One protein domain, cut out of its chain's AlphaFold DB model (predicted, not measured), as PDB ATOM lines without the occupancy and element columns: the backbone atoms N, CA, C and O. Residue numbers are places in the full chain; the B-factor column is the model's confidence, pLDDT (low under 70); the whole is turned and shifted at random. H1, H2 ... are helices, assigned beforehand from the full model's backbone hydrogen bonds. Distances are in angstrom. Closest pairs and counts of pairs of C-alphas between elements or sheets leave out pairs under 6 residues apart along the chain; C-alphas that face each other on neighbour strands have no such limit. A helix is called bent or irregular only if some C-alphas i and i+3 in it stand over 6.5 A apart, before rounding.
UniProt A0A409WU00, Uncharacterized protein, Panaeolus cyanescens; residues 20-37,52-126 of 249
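What this domain is: This is residues 20 to 37 and 52 to 126 of the 249 residues of an uncharacterized protein of Panaeolus cyanescens (UniProt A0A409WU00). H3 runs through the core, with H1, H4 and small H5 packed round it; bent H2 packs on H1. The 93 printed residues have five named helices, H1 to H5 in chain order, and no named strand: all helix. The whole is compact, radius of gyration of the C-alphas 12.4 A, spanning 30 by 27 by 26 A.

How they stand to each other: H1, residues 20 to 36, touches H3, residues 82 to 93, with residues 25 to 32 alone; the closest C-alphas, Trp 29 and Val 85, are 6.5 A apart. H2, residues 52 to 73, assigned as one helix by its hydrogen bonds, is bent: C-alphas 60 and 63 are 7.2 A apart. Arm H2a, residues 52 to 60, only just touches H1 with 3 pairs of C-alphas within 8 A, closest Ile 31 and Met 57, 6.6 A. Arm H2b, residues 63 to 73, touches H1 at a steep tilt of 46 degrees, closest C-alphas Ala 24 and Tyr 64, 4.7 A. H3 and H4, residues 102 to 112, form a hairpin, closest C-alphas Ala 93 and Ala 103, 5.5 A. H5, residues 116 to 122, touches H3, closest C-alphas Ser 87 and Tyr 122, 5.1 A. Every O i to N i+4 pair is within hydrogen-bond range in H2a, H2b and H3, but 11 of 13 in H1, 2 of 7 in H4 and 1 of 3 in H5; O i to N i+3 gives 7 of 8 in H4 and 3 of 4 in H5.

Where its parts are: H1 begins at C-alpha 20 (290.190, 457.503, 172.045) and measures 23.9 A, H2a 12.1 A, H2b 15.4 A, H3 16.6 A, H4 15.1 A; H5 measures 7.4 A and ends at C-alpha 122 (293.071, 434.050, 167.321).

The domain as a whole: Residues 38 to 51 are cut out; C-alphas 37 and 52 are 18.9 A apart. No link printed whole is long. Residues 95 to 105 and 113 to 126 have pLDDT under 70.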
ATOM      1  N   GLU A  20     291.564 457.991 172.240       87.69
ATOM      2  CA  GLU A  20     290.190 457.503 172.045       87.69
ATOM      3  C   GLU A  20     290.174 455.985 171.780       87.69
ATOM      4  O   GLU A  20     289.466 455.247 172.465       87.69
ATOM      5  N   ILE A  21     291.022 455.494 170.863       87.56
ATOM      6  CA  ILE A  21     291.155 454.056 170.559       87.56
ATOM      7  C   ILE A  21     291.656 453.281 171.788       87.56
ATOM      8  O   ILE A  21     291.134 452.211 172.088       87.56
ATOM      9  N   MET A  22     292.638 453.810 172.530       86.25
ATOM     10  CA  MET A  22     293.110 453.188 173.778       86.25
ATOM     11  C   MET A  22     291.976 453.018 174.806       86.25
ATOM     12  O   MET A  22     291.858 451.949 175.405       86.25
ATOM     13  N   SER A  23     291.134 454.041 174.985       88.94
ATOM     14  CA  SER A  23     289.990 454.026 175.912       88.94
ATOM     15  C   SER A  23     288.875 453.074 175.459       88.94
ATOM     16  O   SER A  23     288.326 452.310 176.260       88.94
ATOM     17  N   ALA A  24     288.585 453.050 174.154       89.81
ATOM     18  CA  ALA A  24     287.625 452.128 173.558       89.81
ATOM     19  C   ALA A  24     288.065 450.662 173.722       89.81
ATOM     20  O   ALA A  24     287.258 449.812 174.091       89.81
ATOM     21  N   LEU A  25     289.357 450.370 173.539       88.12
ATOM     22  CA  LEU A  25     289.913 449.028 173.736       88.12
ATOM     23  C   LEU A  25     289.889 448.571 175.199       88.12
ATOM     24  O   LEU A  25     289.604 447.402 175.442       88.12
ATOM     25  N   ASP A  26     290.156 449.455 176.169       87.81
ATOM     26  CA  ASP A  26     290.014 449.119 177.597       87.81
ATOM     27  C   ASP A  26     288.546 448.859 177.972       87.81
ATOM     28  O   ASP A  26     288.238 447.885 178.658       87.81
ATOM     29  N   SER A  27     287.622 449.662 177.437       91.31
ATOM     30  CA  SER A  27     286.177 449.493 177.641       91.31
ATOM     31  C   SER A  27     285.656 448.174 177.054       91.31
ATOM     32  O   SER A  27     284.943 447.438 177.735       91.31
ATOM     33  N   ILE A  28     286.076 447.809 175.837       90.50
ATOM     34  CA  ILE A  28     285.772 446.499 175.239       90.50
ATOM     35  C   ILE A  28     286.404 445.367 176.056       90.50
ATOM     36  O   ILE A  28     285.742 444.369 176.342       90.50
ATOM     37  N   TRP A  29     287.664 445.513 176.482       87.44
ATOM     38  CA  TRP A  29     288.316 444.501 177.310       87.44
ATOM     39  C   TRP A  29     287.586 444.298 178.641       87.44
ATOM     40  O   TRP A  29     287.418 443.161 179.062       87.44
ATOM     41  N   ARG A  30     287.052 445.356 179.261       88.69
ATOM     42  CA  ARG A  30     286.204 445.268 180.464       88.69
ATOM     43  C   ARG A  30     284.879 444.528 180.241       88.69
ATOM     44  O   ARG A  30     284.389 443.909 181.181       88.69
ATOM     45  N   ILE A  31     284.323 444.551 179.028       89.38
ATOM     46  CA  ILE A  31     283.126 443.773 178.659       89.38
ATOM     47  C   ILE A  31     283.484 442.288 178.443       89.38
ATOM     48  O   ILE A  31     282.743 441.406 178.872       89.38
ATOM     49  N   ILE A  32     284.633 442.010 177.819       84.75
ATOM     50  CA  ILE A  32     285.101 440.654 177.472       84.75
ATOM     51  C   ILE A  32     285.697 439.908 178.676       84.75
ATOM     52  O   ILE A  32     285.445 438.717 178.859       84.75
ATOM     53  N   PHE A  33     286.484 440.589 179.511       83.88
ATOM     54  CA  PHE A  33     287.271 440.010 180.606       83.88
ATOM     55  C   PHE A  33     286.451 439.091 181.537       83.88
ATOM     56  O   PHE A  33     286.881 437.954 181.746       83.88
ATOM     57  N   PRO A  34     285.245 439.466 182.022       83.69
ATOM     58  CA  PRO A  34     284.428 438.583 182.859       83.69
ATOM     59  C   PRO A  34     283.991 437.285 182.167       83.69
ATOM     60  O   PRO A  34     283.782 436.283 182.846       83.69
ATOM     61  N   LYS A  35     283.863 437.284 180.831       78.88
ATOM     62  CA  LYS A  35     283.515 436.088 180.050       78.88
ATOM     63  C   LYS A  35     284.711 435.168 179.817       78.88
ATOM     64  O   LYS A  35     284.516 433.964 179.787       78.88
ATOM     65  N   VAL A  36     285.933 435.693 179.679       75.81
ATOM     66  CA  VAL A  36     287.109 434.892 179.262       75.81
ATOM     67  C   VAL A  36     288.036 434.447 180.401       75.81
ATOM     68  O   VAL A  36     288.885 433.588 180.189       75.81
ATOM     69  N   VAL A  37     287.935 435.028 181.601       74.00
ATOM     70  CA  VAL A  37     288.931 434.806 182.675       74.00
ATOM     71  C   VAL A  37     288.741 433.500 183.448       74.00
ATOM     72  O   VAL A  37     289.733 432.877 183.813       74.00
ATOM     73  N   ASP A  52     272.436 434.924 173.629       83.50
ATOM     74  CA  ASP A  52     272.068 436.179 174.287       83.50
ATOM     75  C   ASP A  52     273.280 436.871 174.912       83.50
ATOM     76  O   ASP A  52     273.450 438.079 174.759       83.50
ATOM     77  N   ASP A  53     274.177 436.104 175.543       84.25
ATOM     78  CA  ASP A  53     275.427 436.611 176.114       84.25
ATOM     79  C   ASP A  53     276.300 437.301 175.064       84.25
ATOM     80  O   ASP A  53     276.881 438.358 175.333       84.25
ATOM     81  N   VAL A  54     276.397 436.711 173.868       81.38
ATOM     82  CA  VAL A  54     277.174 437.279 172.763       81.38
ATOM     83  C   VAL A  54     276.460 438.483 172.161       81.38
ATOM     84  O   VAL A  54     277.096 439.516 171.949       81.38
ATOM     85  N   CYS A  55     275.144 438.411 171.959       82.44
ATOM     86  CA  CYS A  55     274.358 439.552 171.494       82.44
ATOM     87  C   CYS A  55     274.487 440.753 172.445       82.44
ATOM     88  O   CYS A  55     274.757 441.865 171.998       82.44
ATOM     89  N   ASP A  56     274.381 440.542 173.757       86.88
ATOM     90  CA  ASP A  56     274.526 441.600 174.756       86.88
ATOM     91  C   ASP A  56     275.975 442.057 174.934       86.88
ATOM     92  O   ASP A  56     276.214 443.224 175.257       86.88
ATOM     93  N   MET A  57     276.969 441.191 174.717       89.25
ATOM     94  CA  MET A  57     278.364 441.621 174.594       89.25
ATOM     95  C   MET A  57     278.523 442.583 173.407       89.25
ATOM     96  O   MET A  57     279.085 443.664 173.576       89.25
ATOM     97  N   PHE A  58     277.978 442.245 172.234       87.06
ATOM     98  CA  PHE A  58     278.069 443.082 171.036       87.06
ATOM     99  C   PHE A  58     277.296 444.395 171.145       87.06
ATOM    100  O   PHE A  58     277.861 445.435 170.808       87.06
ATOM    101  N   LYS A  59     276.070 444.397 171.690       88.69
ATOM    102  CA  LYS A  59     275.312 445.632 171.980       88.69
ATOM    103  C   LYS A  59     276.142 446.606 172.830       88.69
ATOM    104  O   LYS A  59     276.224 447.786 172.505       88.69
ATOM    105  N   ARG A  60     276.810 446.102 173.879       91.06
ATOM    106  CA  ARG A  60     277.682 446.903 174.764       91.06
ATOM    107  C   ARG A  60     279.011 447.302 174.113       91.06
ATOM    108  O   ARG A  60     279.519 448.378 174.408       91.06
ATOM    109  N   ALA A  61     279.581 446.466 173.246       90.81
ATOM    110  CA  ALA A  61     280.841 446.752 172.555       90.81
ATOM    111  C   ALA A  61     280.681 447.731 171.374       90.81
ATOM    112  O   ALA A  61     281.628 448.451 171.058       90.81
ATOM    113  N   SER A  62     279.499 447.775 170.749       89.81
ATOM    114  CA  SER A  62     279.185 448.549 169.538       89.81
ATOM    115  C   SER A  62     279.689 450.008 169.533       89.81
ATOM    116  O   SER A  62     280.480 450.337 168.646       89.81
ATOM    117  N   PRO A  63     279.366 450.881 170.515       92.06
ATOM    118  CA  PRO A  63     279.818 452.280 170.481       92.06
ATOM    119  C   PRO A  63     281.346 452.421 170.565       92.06
ATOM    120  O   PRO A  63     281.938 453.296 169.936       92.06
ATOM    121  N   TYR A  64     282.020 451.535 171.302       93.00
ATOM    122  CA  TYR A  64     283.482 451.524 171.389       93.00
ATOM    123  C   TYR A  64     284.116 451.015 170.092       93.00
ATOM    124  O   TYR A  64     285.135 451.541 169.648       93.00
ATOM    125  N   LEU A  65     283.502 450.017 169.458       89.50
ATOM    126  CA  LEU A  65     283.920 449.532 168.149       89.50
ATOM    127  C   LEU A  65     283.767 450.607 167.067       89.50
ATOM    128  O   LEU A  65     284.644 450.717 166.213       89.50
ATOM    129  N   GLU A  66     282.724 451.437 167.121       89.12
ATOM    130  CA  GLU A  66     282.573 452.572 166.208       89.12
ATOM    131  C   GLU A  66     283.698 453.609 166.386       89.12
ATOM    132  O   GLU A  66     284.310 454.039 165.409       89.12
ATOM    133  N   VAL A  67     284.072 453.943 167.628       89.94
ATOM    134  CA  VAL A  67     285.235 454.812 167.902       89.94
ATOM    135  C   VAL A  67     286.522 454.239 167.292       89.94
ATOM    136  O   VAL A  67     287.326 454.984 166.723       89.94
ATOM    137  N   ILE A  68     286.717 452.917 167.352       87.88
ATOM    138  CA  ILE A  68     287.890 452.267 166.750       87.88
ATOM    139  C   ILE A  68     287.805 452.283 165.215       87.88
ATOM    140  O   ILE A  68     288.809 452.590 164.574       87.88
ATOM    141  N   SER A  69     286.643 452.016 164.604       87.19
ATOM    142  CA  SER A  69     286.500 452.030 163.139       87.19
ATOM    143  C   SER A  69     286.686 453.436 162.556       87.19
ATOM    144  O   SER A  69     287.441 453.602 161.594       87.19
ATOM    145  N   GLN A  70     286.119 454.468 163.193       87.62
ATOM    146  CA  GLN A  70     286.382 455.871 162.856       87.62
ATOM    147  C   GLN A  70     287.873 456.219 163.013       87.62
ATOM    148  O   GLN A  70     288.442 456.925 162.177       87.62
ATOM    149  N   GLY A  71     288.530 455.706 164.057       85.56
ATOM    150  CA  GLY A  71     289.965 455.870 164.282       85.56
ATOM    151  C   GLY A  71     290.833 455.245 163.181       85.56
ATOM    152  O   GLY A  71     291.747 455.897 162.669       85.56
ATOM    153  N   ILE A  72     290.514 454.016 162.761       83.62
ATOM    154  CA  ILE A  72     291.179 453.313 161.649       83.62
ATOM    155  C   ILE A  72     290.972 454.075 160.332       83.62
ATOM    156  O   ILE A  72     291.940 454.326 159.612       83.62
ATOM    157  N   ALA A  73     289.747 454.529 160.043       85.12
ATOM    158  CA  ALA A  73     289.440 455.323 158.850       85.12
ATOM    159  C   ALA A  73     290.239 456.644 158.799       85.12
ATOM    160  O   ALA A  73     290.714 457.053 157.739       85.12
ATOM    161  N   ARG A  74     290.474 457.273 159.960       85.62
ATOM    162  CA  ARG A  74     291.345 458.456 160.123       85.62
ATOM    163  C   ARG A  74     292.851 458.131 160.098       85.62
ATOM    164  O   ARG A  74     293.663 459.034 160.294       85.62
ATOM    165  N   ARG A  75     293.238 456.870 159.858       82.44
ATOM    166  CA  ARG A  75     294.623 456.352 159.891       82.44
ATOM    167  C   ARG A  75     295.352 456.642 161.210       82.44
ATOM    168  O   ARG A  75     296.562 456.875 161.229       82.44
ATOM    169  N   ALA A  76     294.617 456.639 162.322       82.31
ATOM    170  CA  ALA A  76     295.197 456.791 163.648       82.31
ATOM    171  C   ALA A  76     296.136 455.618 163.977       82.31
ATOM    172  O   ALA A  76     295.934 454.489 163.530       82.31
ATOM    173  N   ARG A  77     297.173 455.870 164.784       79.56
ATOM    174  CA  ARG A  77     298.159 454.835 165.112       79.56
ATOM    175  C   ARG A  77     297.548 453.744 166.000       79.56
ATOM    176  O   ARG A  77     297.230 454.002 167.161       79.56
ATOM    177  N   GLU A  78     297.498 452.525 165.464       78.38
ATOM    178  CA  GLU A  78     297.063 451.302 166.150       78.38
ATOM    179  C   GLU A  78     297.816 451.056 167.476       78.38
ATOM    180  O   GLU A  78     299.057 451.039 167.505       78.38
ATOM    181  N   PRO A  79     297.096 450.795 168.581       79.19
ATOM    182  CA  PRO A  79     297.673 450.231 169.798       79.19
ATOM    183  C   PRO A  79     298.149 448.774 169.635       79.19
ATOM    184  O   PRO A  79     297.483 447.976 168.975       79.19
ATOM    185  N   PRO A  80     299.243 448.351 170.300       71.25
ATOM    186  CA  PRO A  80     299.769 446.985 170.181       71.25
ATOM    187  C   PRO A  80     298.847 445.910 170.787       71.25
ATOM    188  O   PRO A  80     298.916 444.744 170.403       71.25
ATOM    189  N   ASN A  81     297.961 446.281 171.716       73.12
ATOM    190  CA  ASN A  81     296.925 445.400 172.255       73.12
ATOM    191  C   ASN A  81     295.708 445.258 171.322       73.12
ATOM    192  O   ASN A  81     294.981 444.279 171.467       73.12
ATOM    193  N   MET A  82     295.511 446.163 170.352       81.06
ATOM    194  CA  MET A  82     294.302 446.223 169.517       81.06
ATOM    195  C   MET A  82     293.995 444.896 168.827       81.06
ATOM    196  O   MET A  82     292.881 444.395 168.943       81.06
ATOM    197  N   LYS A  83     295.002 444.278 168.195       78.19
ATOM    198  CA  LYS A  83     294.828 442.996 167.493       78.19
ATOM    199  C   LYS A  83     294.310 441.898 168.426       78.19
ATOM    200  O   LYS A  83     293.397 441.186 168.054       78.19
ATOM    201  N   ASN A  84     294.809 441.829 169.662       75.75
ATOM    202  CA  ASN A  84     294.408 440.813 170.642       75.75
ATOM    203  C   ASN A  84     292.972 441.001 171.156       75.75
ATOM    204  O   ASN A  84     292.260 440.022 171.362       75.75
ATOM    205  N   VAL A  85     292.549 442.250 171.382       78.56
ATOM    206  CA  VAL A  85     291.174 442.557 171.809       78.56
ATOM    207  C   VAL A  85     290.198 442.259 170.668       78.56
ATOM    208  O   VAL A  85     289.166 441.639 170.902       78.56
ATOM    209  N   LEU A  86     290.554 442.614 169.428       81.00
ATOM    210  CA  LEU A  86     289.764 442.273 168.242       81.00
ATOM    211  C   LEU A  86     289.712 440.754 167.994       81.00
ATOM    212  O   LEU A  86     288.636 440.257 167.682       81.00
ATOM    213  N   SER A  87     290.801 439.999 168.208       76.69
ATOM    214  CA  SER A  87     290.790 438.527 168.123       76.69
ATOM    215  C   SER A  87     289.728 437.898 169.032       76.69
ATOM    216  O   SER A  87     288.982 437.030 168.587       76.69
ATOM    217  N   TRP A  88     289.593 438.373 170.278       78.19
ATOM    218  CA  TRP A  88     288.521 437.917 171.170       78.19
ATOM    219  C   TRP A  88     287.127 438.259 170.637       78.19
ATOM    220  O   TRP A  88     286.227 437.437 170.728       78.19
ATOM    221  N   ILE A  89     286.933 439.439 170.045       82.12
ATOM    222  CA  ILE A  89     285.640 439.816 169.452       82.12
ATOM    223  C   ILE A  89     285.293 438.900 168.269       82.12
ATOM    224  O   ILE A  89     284.163 438.420 168.183       82.12
ATOM    225  N   PHE A  90     286.259 438.598 167.396       78.12
ATOM    226  CA  PHE A  90     286.068 437.620 166.324       78.12
ATOM    227  C   PHE A  90     285.753 436.219 166.871       78.12
ATOM    228  O   PHE A  90     284.830 435.584 166.376       78.12
ATOM    229  N   ALA A  91     286.423 435.777 167.940       74.94
ATOM    230  CA  ALA A  91     286.138 434.507 168.617       74.94
ATOM    231  C   ALA A  91     284.681 434.365 169.110       74.94
ATOM    232  O   ALA A  91     284.161 433.252 169.147       74.94
ATOM    233  N   PHE A  92     284.007 435.470 169.454       76.00
ATOM    234  CA  PHE A  92     282.567 435.470 169.746       76.00
ATOM    235  C   PHE A  92     281.694 435.545 168.482       76.00
ATOM    236  O   PHE A  92     280.613 434.965 168.459       76.00
ATOM    237  N   ALA A  93     282.127 436.254 167.435       76.12
ATOM    238  CA  ALA A  93     281.348 436.415 166.202       76.12
ATOM    239  C   ALA A  93     281.401 435.210 165.255       76.12
ATOM    240  O   ALA A  93     280.433 434.972 164.542       76.12
ATOM    241  N   ASP A  94     282.484 434.429 165.254       70.50
ATOM    242  CA  ASP A  94     282.611 433.227 164.418       70.50
ATOM    243  C   ASP A  94     281.652 432.092 164.846       70.50
ATOM    244  O   ASP A  94     281.465 431.128 164.106       70.50
ATOM    245  N   LEU A  95     280.974 432.239 165.994       64.94
ATOM    246  CA  LEU A  95     279.804 431.439 166.382       64.94
ATOM    247  C   LEU A  95     278.562 431.725 165.516       64.94
ATOM    248  O   LEU A  95     277.664 430.889 165.439       64.94
ATOM    249  N   PHE A  96     278.502 432.895 164.874       66.25
ATOM    250  CA  PHE A  96     277.339 433.413 164.150       66.25
ATOM    251  C   PHE A  96     277.734 433.824 162.721       66.25
ATOM    252  O   PHE A  96     277.784 435.012 162.404       66.25
ATOM    253  N   PRO A  97     278.023 432.846 161.836       59.97
ATOM    254  CA  PRO A  97     278.538 433.092 160.486       59.97
ATOM    255  C   PRO A  97     277.503 433.675 159.505       59.97
ATOM    256  O   PRO A  97     277.850 433.974 158.362       59.97
ATOM    257  N   HIS A  98     276.238 433.813 159.912       58.97
ATOM    258  CA  HIS A  98     275.180 434.375 159.076       58.97
ATOM    259  C   HIS A  98     275.375 435.883 158.847       58.97
ATOM    260  O   HIS A  98     275.903 436.607 159.690       58.97
ATOM    261  N   HIS A  99     274.942 436.363 157.681       53.16
ATOM    262  CA  HIS A  99     275.201 437.734 157.222       53.16
ATOM    263  C   HIS A  99     274.421 438.820 157.989       53.16
ATOM    264  O   HIS A  99     274.728 440.005 157.861       53.16
ATOM    265  N   GLU A 100     273.454 438.421 158.815       54.62
ATOM    266  CA  GLU A 100     272.632 439.289 159.654       54.62
ATOM    267  C   GLU A 100     273.057 439.135 161.119       54.62
ATOM    268  O   GLU A 100     272.685 438.181 161.799       54.62
ATOM    269  N   GLY A 101     273.891 440.057 161.607       61.16
ATOM    270  CA  GLY A 101     274.397 440.025 162.980       61.16
ATOM    271  C   GLY A 101     275.793 440.640 163.133       61.16
ATOM    272  O   GLY A 101     276.281 441.311 162.222       61.16
ATOM    273  N   PRO A 102     276.474 440.402 164.271       61.50
ATOM    274  CA  PRO A 102     277.785 440.985 164.573       61.50
ATOM    275  C   PRO A 102     278.872 440.756 163.512       61.50
ATOM    276  O   PRO A 102     279.757 441.597 163.337       61.50
ATOM    277  N   ALA A 103     278.800 439.639 162.781       66.25
ATOM    278  CA  ALA A 103     279.761 439.279 161.744       66.25
ATOM    279  C   ALA A 103     279.822 440.294 160.583       66.25
ATOM    280  O   ALA A 103     280.908 440.531 160.048       66.25
ATOM    281  N   SER A 104     278.704 440.935 160.212       67.94
ATOM    282  CA  SER A 104     278.687 441.906 159.106       67.94
ATOM    283  C   SER A 104     279.395 443.210 159.479       67.94
ATOM    284  O   SER A 104     280.253 443.684 158.735       67.94
ATOM    285  N   PHE A 105     279.134 443.735 160.678       67.88
ATOM    286  CA  PHE A 105     279.831 444.900 161.226       67.88
ATOM    287  C   PHE A 105     281.354 444.665 161.317       67.88
ATOM    288  O   PHE A 105     282.155 445.539 160.963       67.88
ATOM    289  N   LEU A 106     281.770 443.458 161.720       73.31
ATOM    290  CA  LEU A 106     283.185 443.089 161.841       73.31
ATOM    291  C   LEU A 106     283.922 442.929 160.503       73.31
ATOM    292  O   LEU A 106     285.153 442.898 160.502       73.31
ATOM    293  N   HIS A 107     283.229 442.934 159.360       75.44
ATOM    294  CA  HIS A 107     283.882 443.016 158.048       75.44
ATOM    295  C   HIS A 107     284.727 444.301 157.899       75.44
ATOM    296  O   HIS A 107     285.773 444.284 157.247       75.44
ATOM    297  N   THR A 108     284.352 445.383 158.595       75.62
ATOM    298  CA  THR A 108     285.151 446.619 158.737       75.62
ATOM    299  C   THR A 108     286.547 446.356 159.318       75.62
ATOM    300  O   THR A 108     287.502 447.065 159.014       75.62
ATOM    301  N   PHE A 109     286.685 445.303 160.127       74.94
ATOM    302  CA  PHE A 109     287.911 444.914 160.818       74.94
ATOM    303  C   PHE A 109     288.627 443.734 160.144       74.94
ATOM    304  O   PHE A 109     289.511 443.137 160.753       74.94
ATOM    305  N   LYS A 110     288.298 443.382 158.891       74.81
ATOM    306  CA  LYS A 110     288.860 442.202 158.199       74.81
ATOM    307  C   LYS A 110     290.396 442.135 158.169       74.81
ATOM    308  O   LYS A 110     290.944 441.045 158.199       74.81
ATOM    309  N   GLU A 111     291.092 443.272 158.183       71.19
ATOM    310  CA  GLU A 111     292.568 443.360 158.233       71.19
ATOM    311  C   GLU A 111     293.163 442.957 159.603       71.19
ATOM    312  O   GLU A 111     294.365 442.726 159.743       71.19
ATOM    313  N   TYR A 112     292.304 442.858 160.620       70.44
ATOM    314  CA  TYR A 112     292.595 442.374 161.968       70.44
ATOM    315  C   TYR A 112     292.116 440.936 162.183       70.44
ATOM    316  O   TYR A 112     292.463 440.334 163.200       70.44
ATOM    317  N   ARG A 113     291.365 440.367 161.228       66.25
ATOM    318  CA  ARG A 113     291.059 438.937 161.192       66.25
ATOM    319  C   ARG A 113     292.344 438.212 160.799       66.25
ATOM    320  O   ARG A 113     292.708 438.146 159.630       66.25
ATOM    321  N   LEU A 114     293.076 437.752 161.812       61.84
ATOM    322  CA  LEU A 114     294.311 436.987 161.640       61.84
ATOM    323  C   LEU A 114     294.049 435.753 160.765       61.84
ATOM    324  O   LEU A 114     292.945 435.210 160.806       61.84
ATOM    325  N   ASP A 115     295.069 435.286 160.033       54.16
ATOM    326  CA  ASP A 115     294.992 434.045 159.252       54.16
ATOM    327  C   ASP A 115     294.375 432.919 160.094       54.16
ATOM    328  O   ASP A 115     294.994 432.432 161.045       54.16
ATOM    329  N   LEU A 116     293.164 432.491 159.720       47.31
ATOM    330  CA  LEU A 116     292.362 431.492 160.447       47.31
ATOM    331  C   LEU A 116     293.131 430.172 160.652       47.31
ATOM    332  O   LEU A 116     292.954 429.479 161.653       47.31
ATOM    333  N   ASN A 117     294.081 429.906 159.753       45.66
ATOM    334  CA  ASN A 117     295.085 428.840 159.789       45.66
ATOM    335  C   ASN A 117     295.932 428.809 161.083       45.66
ATOM    336  O   ASN A 117     296.606 427.817 161.355       45.66
ATOM    337  N   LYS A 118     295.927 429.881 161.888       55.69
ATOM    338  CA  LYS A 118     296.543 429.954 163.220       55.69
ATOM    339  C   LYS A 118     295.510 430.315 164.287       55.69
ATOM    340  O   LYS A 118     295.618 431.349 164.946       55.69
ATOM    341  N   MET A 119     294.567 429.408 164.539       47.06
ATOM    342  CA  MET A 119     293.633 429.494 165.674       47.06
ATOM    343  C   MET A 119     294.328 429.852 167.003       47.06
ATOM    344  O   MET A 119     293.846 430.705 167.735       47.06
ATOM    345  N   SER A 120     295.522 429.320 167.289       54.75
ATOM    346  CA  SER A 120     296.312 429.679 168.486       54.75
ATOM    347  C   SER A 120     296.738 431.158 168.586       54.75
ATOM    348  O   SER A 120     297.138 431.601 169.658       54.75
ATOM    349  N   SER A 121     296.657 431.929 167.496       54.81
ATOM    350  CA  SER A 121     296.865 433.392 167.466       54.81
ATOM    351  C   SER A 121     295.551 434.179 167.578       54.81
ATOM    352  O   SER A 121     295.537 435.312 168.054       54.81
ATOM    353  N   TYR A 122     294.445 433.563 167.162       54.34
ATOM    354  CA  TYR A 122     293.071 434.050 167.321       54.34
ATOM    355  C   TYR A 122     292.584 433.955 168.776       54.34
ATOM    356  O   TYR A 122     291.693 434.680 169.206       54.34
ATOM    357  N   TYR A 123     293.188 433.047 169.539       56.91
ATOM    358  CA  TYR A 123     292.654 432.566 170.799       56.91
ATOM    359  C   TYR A 123     293.707 432.573 171.918       56.91
ATOM    360  O   TYR A 123     294.440 431.594 172.103       56.91
ATOM    361  N   PRO A 124     293.818 433.673 172.679       54.25
ATOM    362  CA  PRO A 124     294.855 433.814 173.690       54.25
ATOM    363  C   PRO A 124     294.730 432.838 174.866       54.25
ATOM    364  O   PRO A 124     293.928 433.031 175.775       54.25
ATOM    365  N   GLN A 125     295.648 431.870 174.938       54.78
ATOM    366  CA  GLN A 125     295.793 430.905 176.045       54.78
ATOM    367  C   GLN A 125     296.025 431.533 177.443       54.78
ATOM    368  O   GLN A 125     296.206 430.811 178.417       54.78
ATOM    369  N   ASN A 126     296.145 432.859 177.557       53.47
ATOM    370  CA  ASN A 126     296.461 433.570 178.798       53.47
ATOM    371  C   ASN A 126     295.776 434.952 178.832       53.47
ATOM    372  O   ASN A 126     296.402 435.965 178.514       53.47
TER     373      ASN A 126